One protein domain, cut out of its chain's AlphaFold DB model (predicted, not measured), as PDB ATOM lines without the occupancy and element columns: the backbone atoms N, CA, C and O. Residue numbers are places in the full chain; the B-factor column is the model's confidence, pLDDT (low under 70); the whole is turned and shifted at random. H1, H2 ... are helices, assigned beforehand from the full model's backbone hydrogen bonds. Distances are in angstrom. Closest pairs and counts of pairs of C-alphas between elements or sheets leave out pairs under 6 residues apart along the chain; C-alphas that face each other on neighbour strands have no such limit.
ATOM      1  N   ARG A   7      27.171 -21.091   2.805       56.31
ATOM      2  CA  ARG A   7      26.583 -21.319   4.143       56.31
ATOM      3  C   ARG A   7      25.177 -21.920   4.134       56.31
ATOM      4  O   ARG A   7      24.837 -22.690   5.028       56.31
ATOM      5  N   LEU A   8      24.366 -21.573   3.136       54.44
ATOM      6  CA  LEU A   8      23.004 -22.099   2.986       54.44
ATOM      7  C   LEU A   8      23.016 -23.593   2.645       54.44
ATOM      8  O   LEU A   8      22.220 -24.350   3.193       54.44
ATOM      9  N   ARG A   9      23.957 -24.024   1.796       57.41
ATOM     10  CA  ARG A   9      24.093 -25.426   1.394       57.41
ATOM     11  C   ARG A   9      24.578 -26.298   2.551       57.41
ATOM     12  O   ARG A   9      23.989 -27.345   2.793       57.41
ATOM     13  N   SER A  10      25.571 -25.829   3.313       62.50
ATOM     14  CA  SER A  10      26.060 -26.544   4.499       62.50
ATOM     15  C   SER A  10      24.975 -26.713   5.562       62.50
ATOM     16  O   SER A  10      24.803 -27.816   6.062       62.50
ATOM     17  N   ARG A  11      24.185 -25.668   5.859       61.94
ATOM     18  CA  ARG A  11      23.087 -25.762   6.841       61.94
ATOM     19  C   ARG A  11      21.986 -26.732   6.422       61.94
ATOM     20  O   ARG A  11      21.487 -27.471   7.262       61.94
ATOM     21  N   ARG A  12      21.613 -26.734   5.139       64.88
ATOM     22  CA  ARG A  12      20.587 -27.645   4.612       64.88
ATOM     23  C   ARG A  12      21.050 -29.099   4.690       64.88
ATOM     24  O   ARG A  12      20.320 -29.935   5.195       64.88
ATOM     25  N   MET A  13      22.311 -29.349   4.332       69.19
ATOM     26  CA  MET A  13      22.933 -30.664   4.483       69.19
ATOM     27  C   MET A  13      22.951 -31.123   5.951       69.19
ATOM     28  O   MET A  13      22.657 -32.279   6.225       69.19
ATOM     29  N   THR A  14      23.226 -30.229   6.910       79.12
ATOM     30  CA  THR A  14      23.143 -30.561   8.344       79.12
ATOM     31  C   THR A  14      21.719 -30.913   8.775       79.12
ATOM     32  O   THR A  14      21.542 -31.870   9.519       79.12
ATOM     33  N   ALA A  15      20.708 -30.180   8.301       82.38
ATOM     34  CA  ALA A  15      19.308 -30.460   8.618       82.38
ATOM     35  C   ALA A  15      18.849 -31.815   8.056       82.38
ATOM     36  O   ALA A  15      18.256 -32.597   8.791       82.38
ATOM     37  N   ASP A  16      19.193 -32.126   6.805       87.44
ATOM     38  CA  ASP A  16      18.850 -33.407   6.173       87.44
ATOM     39  C   ASP A  16      19.506 -34.588   6.908       87.44
ATOM     40  O   ASP A  16      18.892 -35.637   7.111       87.44
ATOM     41  N   VAL A  17      20.754 -34.413   7.359       87.50
ATOM     42  CA  VAL A  17      21.461 -35.426   8.150       87.50
ATOM     43  C   VAL A  17      20.822 -35.597   9.529       87.50
ATOM     44  O   VAL A  17      20.628 -36.731   9.958       87.50
ATOM     45  N   VAL A  18      20.457 -34.509  10.211       89.06
ATOM     46  CA  VAL A  18      19.744 -34.574  11.499       89.06
ATOM     47  C   VAL A  18      18.392 -35.273  11.343       89.06
ATOM     48  O   VAL A  18      18.071 -36.133  12.161       89.06
ATOM     49  N   ASP A  19      17.632 -34.972  10.288       90.31
ATOM     50  CA  ASP A  19      16.346 -35.626  10.012       90.31
ATOM     51  C   ASP A  19      16.518 -37.121   9.782       90.31
ATOM     52  O   ASP A  19      15.801 -37.929  10.376       90.31
ATOM     53  N   ARG A  20      17.514 -37.503   8.978       90.94
ATOM     54  CA  ARG A  20      17.830 -38.910   8.745       90.94
ATOM     55  C   ARG A  20      18.197 -39.616  10.045       90.94
ATOM     56  O   ARG A  20      17.624 -40.659  10.333       90.94
ATOM     57  N   LEU A  21      19.102 -39.038  10.837       90.31
ATOM     58  CA  LEU A  21      19.550 -39.617  12.104       90.31
ATOM     59  C   LEU A  21      18.405 -39.738  13.116       90.31
ATOM     60  O   LEU A  21      18.291 -40.763  13.775       90.31
ATOM     61  N   ALA A  22      17.522 -38.743  13.216       88.88
ATOM     62  CA  ALA A  22      16.340 -38.830  14.071       88.88
ATOM     63  C   ALA A  22      15.388 -39.951  13.614       88.88
ATOM     64  O   ALA A  22      14.851 -40.700  14.438       88.88
ATOM     65  N   HIS A  23      15.218 -40.115  12.300       89.94
ATOM     66  CA  HIS A  23      14.347 -41.136  11.717       89.94
ATOM     67  C   HIS A  23      14.929 -42.556  11.778       89.94
ATOM     68  O   HIS A  23      14.178 -43.524  11.874       89.94
ATOM     69  N   THR A  24      16.252 -42.704  11.797       91.56
ATOM     70  CA  THR A  24      16.932 -44.004  11.924       91.56
ATOM     71  C   THR A  24      17.473 -44.267  13.327       91.56
ATOM     72  O   THR A  24      18.234 -45.214  13.515       91.56
ATOM     73  N   LEU A  25      17.135 -43.420  14.305       87.81
ATOM     74  CA  LEU A  25      17.553 -43.600  15.690       87.81
ATOM     75  C   LEU A  25      17.025 -44.954  16.206       87.81
ATOM     76  O   LEU A  25      15.830 -45.196  16.095       87.81
ATOM     77  N   PRO A  26      17.863 -45.841  16.761       89.00
ATOM     78  CA  PRO A  26      17.399 -47.100  17.332       89.00
ATOM     79  C   PRO A  26      16.311 -46.891  18.391       89.00
ATOM     80  O   PRO A  26      16.392 -45.954  19.189       89.00
ATOM     81  N   ASP A  27      15.320 -47.780  18.443       84.19
ATOM     82  CA  ASP A  27      14.186 -47.638  19.366       84.19
ATOM     83  C   ASP A  27      14.622 -47.659  20.839       84.19
ATOM     84  O   ASP A  27      14.113 -46.894  21.653       84.19
ATOM     85  N   GLU A  28      15.664 -48.421  21.171       83.25
ATOM     86  CA  GLU A  28      16.329 -48.425  22.486       83.25
ATOM     87  C   GLU A  28      16.897 -47.055  22.916       83.25
ATOM     88  O   GLU A  28      17.071 -46.780  24.109       83.25
ATOM     89  N   LEU A  29      17.192 -46.179  21.949       84.44
ATOM     90  CA  LEU A  29      17.629 -44.799  22.174       84.44
ATOM     91  C   LEU A  29      16.465 -43.802  22.124       84.44
ATOM     92  O   LEU A  29      16.623 -42.674  22.591       84.44
ATOM     93  N   ARG A  30      15.304 -44.207  21.591       78.19
ATOM     94  CA  ARG A  30      14.060 -43.422  21.606       78.19
ATOM     95  C   ARG A  30      13.268 -43.580  22.893       78.19
ATOM     96  O   ARG A  30      12.442 -42.727  23.210       78.19
ATOM     97  N   THR A  31      13.493 -44.658  23.635       70.75
ATOM     98  CA  THR A  31      12.802 -44.882  24.899       70.75
ATOM     99  C   THR A  31      13.425 -44.075  26.033       70.75
ATOM    100  O   THR A  31      14.643 -44.022  26.235       70.75
ATOM    101  N   PHE A  32      12.562 -43.475  26.843       62.84
ATOM    102  CA  PHE A  32      12.930 -43.024  28.176       62.84
ATOM    103  C   PHE A  32      12.619 -44.160  29.136       62.84
ATOM    104  O   PHE A  32      11.465 -44.394  29.484       62.84
ATOM    105  N   GLY A  33      13.652 -44.913  29.514       56.69
ATOM    106  CA  GLY A  33      13.529 -45.846  30.625       56.69
ATOM    107  C   GLY A  33      13.299 -45.077  31.926       56.69
ATOM    108  O   GLY A  33      13.678 -43.911  32.043       56.69
ATOM    109  N   LEU A  34      12.734 -45.745  32.930       55.31
ATOM    110  CA  LEU A  34      12.519 -45.154  34.257       55.31
ATOM    111  C   LEU A  34      13.833 -44.680  34.913       55.31
ATOM    112  O   LEU A  34      13.826 -43.740  35.708       55.31
ATOM    113  N   ASN A  35      14.962 -45.276  34.503       53.97
ATOM    114  CA  ASN A  35      16.271 -45.140  35.139       53.97
ATOM    115  C   ASN A  35      17.321 -44.323  34.369       53.97
ATOM    116  O   ASN A  35      18.411 -44.157  34.901       53.97
ATOM    117  N   VAL A  36      17.042 -43.819  33.161       66.12
ATOM    118  CA  VAL A  36      18.079 -43.145  32.349       66.12
ATOM    119  C   VAL A  36      18.018 -41.630  32.544       66.12
ATOM    120  O   VAL A  36      16.969 -41.017  32.326       66.12
ATOM    121  N   ASP A  37      19.138 -41.023  32.944       73.25
ATOM    122  CA  ASP A  37      19.278 -39.563  33.018       73.25
ATOM    123  C   ASP A  37      19.436 -38.943  31.614       73.25
ATOM    124  O   ASP A  37      19.903 -39.581  30.669       73.25
ATOM    125  N   GLN A  38      19.056 -37.675  31.458       75.69
ATOM    126  CA  GLN A  38      19.214 -36.916  30.219       75.69
ATOM    127  C   GLN A  38      20.657 -36.914  29.730       75.69
ATOM    128  O   GLN A  38      20.883 -37.073  28.532       75.69
ATOM    129  N   ALA A  39      21.614 -36.729  30.644       79.31
ATOM    130  CA  ALA A  39      23.033 -36.697  30.319       79.31
ATOM    131  C   ALA A  39      23.489 -38.044  29.745       79.31
ATOM    132  O   ALA A  39      24.066 -38.096  28.662       79.31
ATOM    133  N   GLU A  40      23.121 -39.143  30.403       82.88
ATOM    134  CA  GLU A  40      23.431 -40.496  29.941       82.88
ATOM    135  C   GLU A  40      22.788 -40.798  28.578       82.88
ATOM    136  O   GLU A  40      23.427 -41.373  27.689       82.88
ATOM    137  N   ARG A  41      21.539 -40.357  28.369       82.06
ATOM    138  CA  ARG A  41      20.851 -40.529  27.084       82.06
ATOM    139  C   ARG A  41      21.501 -39.707  25.976       82.06
ATOM    140  O   ARG A  41      21.691 -40.226  24.874       82.06
ATOM    141  N   SER A  42      21.847 -38.457  26.263       84.38
ATOM    142  CA  SER A  42      22.544 -37.569  25.333       84.38
ATOM    143  C   SER A  42      23.888 -38.163  24.920       84.38
ATOM    144  O   SER A  42      24.193 -38.224  23.730       84.38
ATOM    145  N   ASP A  43      24.641 -38.710  25.872       88.56
ATOM    146  CA  ASP A  43      25.914 -39.381  25.624       88.56
ATOM    147  C   ASP A  43      25.762 -40.657  24.788       88.56
ATOM    148  O   ASP A  43      26.551 -40.913  23.873       88.56
ATOM    149  N   ALA A  44      24.741 -41.473  25.062       89.00
ATOM    150  CA  ALA A  44      24.454 -42.667  24.271       89.00
ATOM    151  C   ALA A  44      24.120 -42.315  22.811       89.00
ATOM    152  O   ALA A  44      24.620 -42.963  21.885       89.00
ATOM    153  N   ILE A  45      23.327 -41.259  22.605       88.69
ATOM    154  CA  ILE A  45      22.987 -40.744  21.276       88.69
ATOM    155  C   ILE A  45      24.229 -40.164  20.597       88.69
ATOM    156  O   ILE A  45      24.487 -40.501  19.444       88.69
ATOM    157  N   ALA A  46      25.052 -39.382  21.298       89.81
ATOM    158  CA  ALA A  46      26.298 -38.837  20.761       89.81
ATOM    159  C   ALA A  46      27.255 -39.945  20.289       89.81
ATOM    160  O   ALA A  46      27.773 -39.888  19.173       89.81
ATOM    161  N   ARG A  47      27.428 -41.010  21.086       91.50
ATOM    162  CA  ARG A  47      28.221 -42.187  20.691       91.50
ATOM    163  C   ARG A  47      27.637 -42.888  19.469       91.50
ATOM    164  O   ARG A  47      28.388 -43.289  18.582       91.50
ATOM    165  N   TRP A  48      26.316 -43.054  19.411       92.44
ATOM    166  CA  TRP A  48      25.662 -43.651  18.248       92.44
ATOM    167  C   TRP A  48      25.860 -42.801  16.987       92.44
ATOM    168  O   TRP A  48      26.274 -43.351  15.968       92.44
ATOM    169  N   ILE A  49      25.678 -41.480  17.068       91.06
ATOM    170  CA  ILE A  49      25.917 -40.556  15.951       91.06
ATOM    171  C   ILE A  49      27.376 -40.630  15.497       91.06
ATOM    172  O   ILE A  49      27.617 -40.762  14.304       91.06
ATOM    173  N   ASN A  50      28.347 -40.621  16.418       90.19
ATOM    174  CA  ASN A  50      29.768 -40.697  16.064       90.19
ATOM    175  C   ASN A  50      30.138 -42.004  15.335       90.19
ATOM    176  O   ASN A  50      31.063 -42.023  14.527       90.19
ATOM    177  N   ARG A  51      29.405 -43.102  15.572       91.12
ATOM    178  CA  ARG A  51      29.562 -44.348  14.796       91.12
ATOM    179  C   ARG A  51      28.988 -44.249  13.382       91.12
ATOM    180  O   ARG A  51      29.511 -44.896  12.485       91.12
ATOM    181  N   GLN A  52      27.925 -43.468  13.186       89.38
ATOM    182  CA  GLN A  52      27.343 -43.222  11.859       89.38
ATOM    183  C   GLN A  52      28.158 -42.190  11.067       89.38
ATOM    184  O   GLN A  52      28.284 -42.291   9.849       89.38
ATOM    185  N   ILE A  53      28.691 -41.183  11.763       88.38
ATOM    186  CA  ILE A  53      29.431 -40.048  11.212       88.38
ATOM    187  C   ILE A  53      30.628 -39.771  12.135       88.38
ATOM    188  O   ILE A  53      30.486 -39.041  13.121       88.38
ATOM    189  N   PRO A  54      31.809 -40.343  11.843       85.88
ATOM    190  CA  PRO A  54      33.010 -40.109  12.638       85.88
ATOM    191  C   PRO A  54      33.362 -38.620  12.719       85.88
ATOM    192  O   PRO A  54      33.444 -37.937  11.698       85.88
ATOM    193  N   GLY A  55      33.568 -38.115  13.936       83.25
ATOM    194  CA  GLY A  55      33.860 -36.700  14.182       83.25
ATOM    195  C   GLY A  55      32.622 -35.799  14.223       83.25
ATOM    196  O   GLY A  55      32.755 -34.579  14.124       83.25
ATOM    197  N   ALA A  56      31.420 -36.370  14.355       83.38
ATOM    198  CA  ALA A  56      30.209 -35.589  14.567       83.38
ATOM    199  C   ALA A  56      30.327 -34.685  15.805       83.38
ATOM    200  O   ALA A  56      30.821 -35.094  16.856       83.38
ATOM    201  N   SER A  57      29.842 -33.447  15.672       84.25
ATOM    202  CA  SER A  57      29.841 -32.479  16.771       84.25
ATOM    203  C   SER A  57      28.964 -32.967  17.937       84.25
ATOM    204  O   SER A  57      27.874 -33.491  17.679       84.25
ATOM    205  N   PRO A  58      29.360 -32.712  19.200       75.94
ATOM    206  CA  PRO A  58      28.503 -32.914  20.369       75.94
ATOM    207  C   PRO A  58      27.122 -32.250  20.234       75.94
ATOM    208  O   PRO A  58      26.113 -32.835  20.625       75.94
ATOM    209  N   ASP A  59      27.049 -31.082  19.586       83.75
ATOM    210  CA  ASP A  59      25.794 -30.341  19.379       83.75
ATOM    211  C   ASP A  59      24.779 -31.117  18.522       83.75
ATOM    212  O   ASP A  59      23.567 -30.909  18.616       83.75
ATOM    213  N   MET A  60      25.259 -32.040  17.682       84.94
ATOM    214  CA  MET A  60      24.408 -32.838  16.804       84.94
ATOM    215  C   MET A  60      23.508 -33.793  17.593       84.94
ATOM    216  O   MET A  60      22.377 -34.037  17.177       84.94
ATOM    217  N   ALA A  61      23.966 -34.278  18.751       84.06
ATOM    218  CA  ALA A  61      23.157 -35.111  19.636       84.06
ATOM    219  C   ALA A  61      21.932 -34.347  20.150       84.06
ATOM    220  O   ALA A  61      20.815 -34.853  20.057       84.06
ATOM    221  N   GLY A  62      22.117 -33.095  20.583       81.88
ATOM    222  CA  GLY A  62      21.018 -32.234  21.023       81.88
ATOM    223  C   GLY A  62      19.993 -31.966  19.918       81.88
ATOM    224  O   GLY A  62      18.787 -32.024  20.161       81.88
ATOM    225  N   LEU A  63      20.452 -31.744  18.681       87.56
ATOM    226  CA  LEU A  63      19.572 -31.543  17.524       87.56
ATOM    227  C   LEU A  63      18.776 -32.804  17.164       87.56
ATOM    228  O   LEU A  63      17.570 -32.720  16.927       87.56
ATOM    229  N   VAL A  64      19.426 -33.970  17.156       86.31
ATOM    230  CA  VAL A  64      18.763 -35.258  16.903       86.31
ATOM    231  C   VAL A  64      17.756 -35.570  18.007       86.31
ATOM    232  O   VAL A  64      16.636 -35.968  17.700       86.31
ATOM    233  N   MET A  65      18.095 -35.319  19.275       81.44
ATOM    234  CA  MET A  65      17.165 -35.464  20.400       81.44
ATOM    235  C   MET A  65      15.948 -34.552  20.265       81.44
ATOM    236  O   MET A  65      14.819 -35.008  20.441       81.44
ATOM    237  N   ALA A  66      16.150 -33.278  19.920       84.06
ATOM    238  CA  ALA A  66      15.051 -32.342  19.714       84.06
ATOM    239  C   ALA A  66      14.143 -32.790  18.560       84.06
ATOM    240  O   ALA A  66      12.922 -32.823  18.713       84.06
ATOM    241  N   LYS A  67      14.730 -33.197  17.426       87.00
ATOM    242  CA  LYS A  67      13.978 -33.643  16.247       87.00
ATOM    243  C   LYS A  67      13.242 -34.963  16.479       87.00
ATOM    244  O   LYS A  67      12.123 -35.120  16.004       87.00
ATOM    245  N   ALA A  68      13.830 -35.879  17.243       83.62
ATOM    246  CA  ALA A  68      13.202 -37.132  17.649       83.62
ATOM    247  C   ALA A  68      12.147 -36.954  18.764       83.62
ATOM    248  O   ALA A  68      11.617 -37.942  19.265       83.62
ATOM    249  N   GLY A  69      11.843 -35.717  19.185       81.75
ATOM    250  CA  GLY A  69      10.860 -35.429  20.234       81.75
ATOM    251  C   GLY A  69      11.330 -35.786  21.649       81.75
ATOM    252  O   GLY A  69      10.561 -35.687  22.606       81.75
ATOM    253  N   LEU A  70      12.601 -36.157  21.812       80.38
ATOM    254  CA  LEU A  70      13.152 -36.641  23.074       80.38
ATOM    255  C   LEU A  70      13.251 -35.519  24.118       80.38
ATOM    256  O   LEU A  70      12.946 -35.732  25.288       80.38
ATOM    257  N   SER A  71      13.565 -34.291  23.705       73.50
ATOM    258  CA  SER A  71      13.590 -33.132  24.613       73.50
ATOM    259  C   SER A  71      12.211 -32.827  25.225       73.50
ATOM    260  O   SER A  71      12.108 -32.429  26.389       73.50
ATOM    261  N   TYR A  72      11.140 -33.048  24.456       73.38
ATOM    262  CA  TYR A  72       9.762 -32.859  24.912       73.38
ATOM    263  C   TYR A  72       9.341 -33.956  25.894       73.38
ATOM    264  O   TYR A  72       8.843 -33.656  26.978       73.38
ATOM    265  N   LEU A  73       9.623 -35.219  25.567       73.00
ATOM    266  CA  LEU A  73       9.373 -36.357  26.456       73.00
ATOM    267  C   LEU A  73      10.127 -36.229  27.787       73.00
ATOM    268  O   LEU A  73       9.562 -36.510  28.843       73.00
ATOM    269  N   PHE A  74      11.363 -35.724  27.761       73.56
ATOM    270  CA  PHE A  74      12.118 -35.437  28.980       73.56
ATOM    271  C   PHE A  74      11.445 -34.358  29.841       73.56
ATOM    272  O   PHE A  74      11.314 -34.502  31.058       73.56
ATOM    273  N   SER A  75      10.956 -33.292  29.203       74.62
ATOM    274  CA  SER A  75      10.227 -32.219  29.886       74.62
ATOM    275  C   SER A  75       8.930 -32.727  30.527       74.62
ATOM    276  O   SER A  75       8.644 -32.378  31.673       74.62
ATOM    277  N   LEU A  76       8.191 -33.598  29.829       76.31
ATOM    278  CA  LEU A  76       6.993 -34.261  30.351       76.31
ATOM    279  C   LEU A  76       7.305 -35.179  31.537       76.31
ATOM    280  O   LEU A  76       6.646 -35.064  32.566       76.31
ATOM    281  N   ARG A  77       8.332 -36.037  31.440       74.06
ATOM    282  CA  ARG A  77       8.779 -36.888  32.559       74.06
ATOM    283  C   ARG A  77       9.070 -36.045  33.793       74.06
ATOM    284  O   ARG A  77       8.556 -36.330  34.867       74.06
ATOM    285  N   ASN A  78       9.865 -34.990  33.643       74.69
ATOM    286  CA  ASN A  78      10.232 -34.140  34.771       74.69
ATOM    287  C   ASN A  78       9.026 -33.408  35.364       74.69
ATOM    288  O   ASN A  78       8.962 -33.227  36.577       74.69
ATOM    289  N   ALA A  79       8.075 -32.983  34.530       73.19
ATOM    290  CA  ALA A  79       6.829 -32.398  35.007       73.19
ATOM    291  C   ALA A  79       6.005 -33.413  35.811       73.19
ATOM    292  O   ALA A  79       5.548 -33.068  36.896       73.19
ATOM    293  N   LEU A  80       5.897 -34.656  35.329       71.56
ATOM    294  CA  LEU A  80       5.193 -35.743  36.013       71.56
ATOM    295  C   LEU A  80       5.846 -36.114  37.350       71.56
ATOM    296  O   LEU A  80       5.148 -36.238  38.352       71.56
ATOM    297  N   VAL A  81       7.177 -36.227  37.386       69.56
ATOM    298  CA  VAL A  81       7.942 -36.488  38.617       69.56
ATOM    299  C   VAL A  81       7.710 -35.372  39.638       69.56
ATOM    300  O   VAL A  81       7.332 -35.650  40.772       69.56
ATOM    301  N   ARG A  82       7.821 -34.102  39.220       69.25
ATOM    302  CA  ARG A  82       7.529 -32.956  40.096       69.25
ATOM    303  C   ARG A  82       6.076 -32.936  40.574       69.25
ATOM    304  O   ARG A  82       5.837 -32.655  41.742       69.25
ATOM    305  N   SER A  83       5.108 -33.220  39.698       66.31
ATOM    306  CA  SER A  83       3.684 -33.212  40.062       66.31
ATOM    307  C   SER A  83       3.292 -34.370  40.974       66.31
ATOM    308  O   SER A  83       2.358 -34.233  41.755       66.31
ATOM    309  N   ALA A  84       4.008 -35.494  40.903       63.53
ATOM    310  CA  ALA A  84       3.794 -36.637  41.781       63.53
ATOM    311  C   ALA A  84       4.320 -36.402  43.211       63.53
ATOM    312  O   ALA A  84       4.179 -37.285  44.049       63.53
ATOM    313  N   GLY A  85       4.948 -35.250  43.494       56.62
ATOM    314  CA  GLY A  85       5.501 -34.917  44.812       56.62
ATOM    315  C   GLY A  85       6.666 -35.809  45.251       56.62
ATOM    316  O   GLY A  85       7.148 -35.669  46.372       56.62
ATOM    317  N   ASN A  86       7.125 -36.707  44.379       56.97
ATOM    318  CA  ASN A  86       8.175 -37.667  44.662       56.97
ATOM    319  C   ASN A  86       9.484 -37.189  44.034       56.97
ATOM    320  O   ASN A  86       9.539 -36.832  42.856       56.97
ATOM    321  N   ASP A  87      10.551 -37.225  44.827       59.47
ATOM    322  CA  ASP A  87      11.912 -37.253  44.306       59.47
ATOM    323  C   ASP A  87      11.987 -38.393  43.258       59.47
ATOM    324  O   ASP A  87      11.376 -39.449  43.463       59.47
ATOM    325  N   PRO A  88      12.658 -38.232  42.103       55.44
ATOM    326  CA  PRO A  88      12.797 -39.310  41.122       55.44
ATOM    327  C   PRO A  88      13.219 -40.664  41.731       55.44
ATOM    328  O   PRO A  88      12.852 -41.714  41.201       55.44
ATOM    329  N   ALA A  89      13.939 -40.648  42.860       58.88
ATOM    330  CA  ALA A  89      14.286 -41.835  43.639       58.88
ATOM    331  C   ALA A  89      13.090 -42.507  44.351       58.88
ATOM    332  O   ALA A  89      13.038 -43.731  44.406       58.88
ATOM    333  N   THR A  90      12.108 -41.756  44.855       56.44
ATOM    334  CA  THR A  90      10.912 -42.304  45.530       56.44
ATOM    335  C   THR A  90       9.866 -42.823  44.550       56.44
ATOM    336  O   THR A  90       9.141 -43.768  44.856       56.44
ATOM    337  N   TRP A  91       9.807 -42.271  43.333       58.25
ATOM    338  CA  TRP A  91       8.939 -42.816  42.282       58.25
ATOM    339  C   TRP A  91       9.375 -44.231  41.861       58.25
ATOM    340  O   TRP A  91       8.526 -45.081  41.592       58.25
ATOM    341  N   ARG A  92      10.689 -44.506  41.885       55.59
ATOM    342  CA  ARG A  92      11.273 -45.837  41.643       55.59
ATOM    343  C   ARG A  92      10.717 -46.882  42.616       55.59
ATOM    344  O   ARG A  92      10.171 -47.883  42.169       55.59
ATOM    345  N   GLU A  93      10.776 -46.613  43.920       57.59
ATOM    346  CA  GLU A  93      10.239 -47.532  44.935       57.59
ATOM    347  C   GLU A  93       8.719 -47.702  44.826       57.59
ATOM    348  O   GLU A  93       8.202 -48.800  45.028       57.59
ATOM    349  N   SER A  94       7.989 -46.634  44.493       54.34
ATOM    350  CA  SER A  94       6.526 -46.688  44.409       54.34
ATOM    351  C   SER A  94       6.023 -47.536  43.238       54.34
ATOM    352  O   SER A  94       4.977 -48.175  43.363       54.34
ATOM    353  N   VAL A  95       6.735 -47.548  42.108       56.56
ATOM    354  CA  VAL A  95       6.368 -48.376  40.948       56.56
ATOM    355  C   VAL A  95       6.775 -49.830  41.153       56.56
ATOM    356  O   VAL A  95       5.989 -50.715  40.837       56.56
ATOM    357  N   GLU A  96       7.939 -50.087  41.753       53.09
ATOM    358  CA  GLU A  96       8.380 -51.451  42.079       53.09
ATOM    359  C   GLU A  96       7.506 -52.121  43.149       53.09
ATOM    360  O   GLU A  96       7.290 -53.323  43.081       53.09
ATOM    361  N   ARG A  97       6.939 -51.363  44.101       54.28
ATOM    362  CA  ARG A  97       5.967 -51.892  45.081       54.28
ATOM    363  C   ARG A  97       4.576 -52.174  44.519       54.28
ATOM    364  O   ARG A  97       3.779 -52.802  45.210       54.28
ATOM    365  N   SER A  98       4.258 -51.634  43.347       50.41
ATOM    366  CA  SER A  98       2.920 -51.728  42.747       50.41
ATOM    367  C   SER A  98       2.821 -52.824  41.674       50.41
ATOM    368  O   SER A  98       1.776 -52.935  41.032       50.41
TER     369      SER A  98
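This is residues 7 to 98 of the 99 residues of an uncharacterized protein of Mycolicibacterium murale (UniProt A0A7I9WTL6). A loose, elongated chain of helices has a small core in which H4 crosses H3 and residues 18 to 22 of H1 pack on H4, while residues 7 to 13 of H1 stick out at one end. H5 leads from this core toward the other end, where H6 turns off about perpendicular to it. The printed part has 92 residues with six named helices, H1 to H6 in order, and no named strand; the class is all helix. The whole is loose, with a radius of gyration of the C-alphas of 15.8 A and spans of 52 by 23 by 18 A.

H1, residues 7 to 23, touches H4, residues 58 to 67, with residues 18 to 22 alone, at a steep tilt of 63 degrees; the closest C-alphas, of Ala 22 and Val 64, are 5.2 A apart. H4 touches H3, residues 38 to 52, about perpendicular at 76 degrees, closest at the C-alphas of Ala 46 and Ala 61, 5.0 A. H2, residues 27 to 30, only just touches residues 41 to 45 of H3, with 3 pairs of C-alphas within 8 A, the closest those of Leu 29 and Ile 45, 6.8 A. H5, residues 70 to 83, is close to H4 but not clearly touching, closest at the C-alphas of Met 65 and Ser 71, 6.0 A. H6, residues 88 to 96, is close to H5 but not clearly touching, at 82 degrees, closest at the C-alphas of Val 81 and Pro 88, 6.1 A. Every O i to N i+4 pair is within hydrogen-bond range in H1, H3 and H5, against 5 of 6 in H4 and 3 of 5 in H6; H2 is too short for one.

H1 is 24.5 A long from C-alpha 7 at (26.583, -21.319, 4.143), H3 21.0 A, H5 19.7 A, and H6 ends at C-alpha 96 (8.380, -51.451, 42.079).

The C-alphas of Arg 7 and Arg 97, the two farthest apart, are 55.1 A apart. The printed part has no cut and no long link. pLDDT is under 70 in residues 7 to 13, 32 to 36 and 81 to 98.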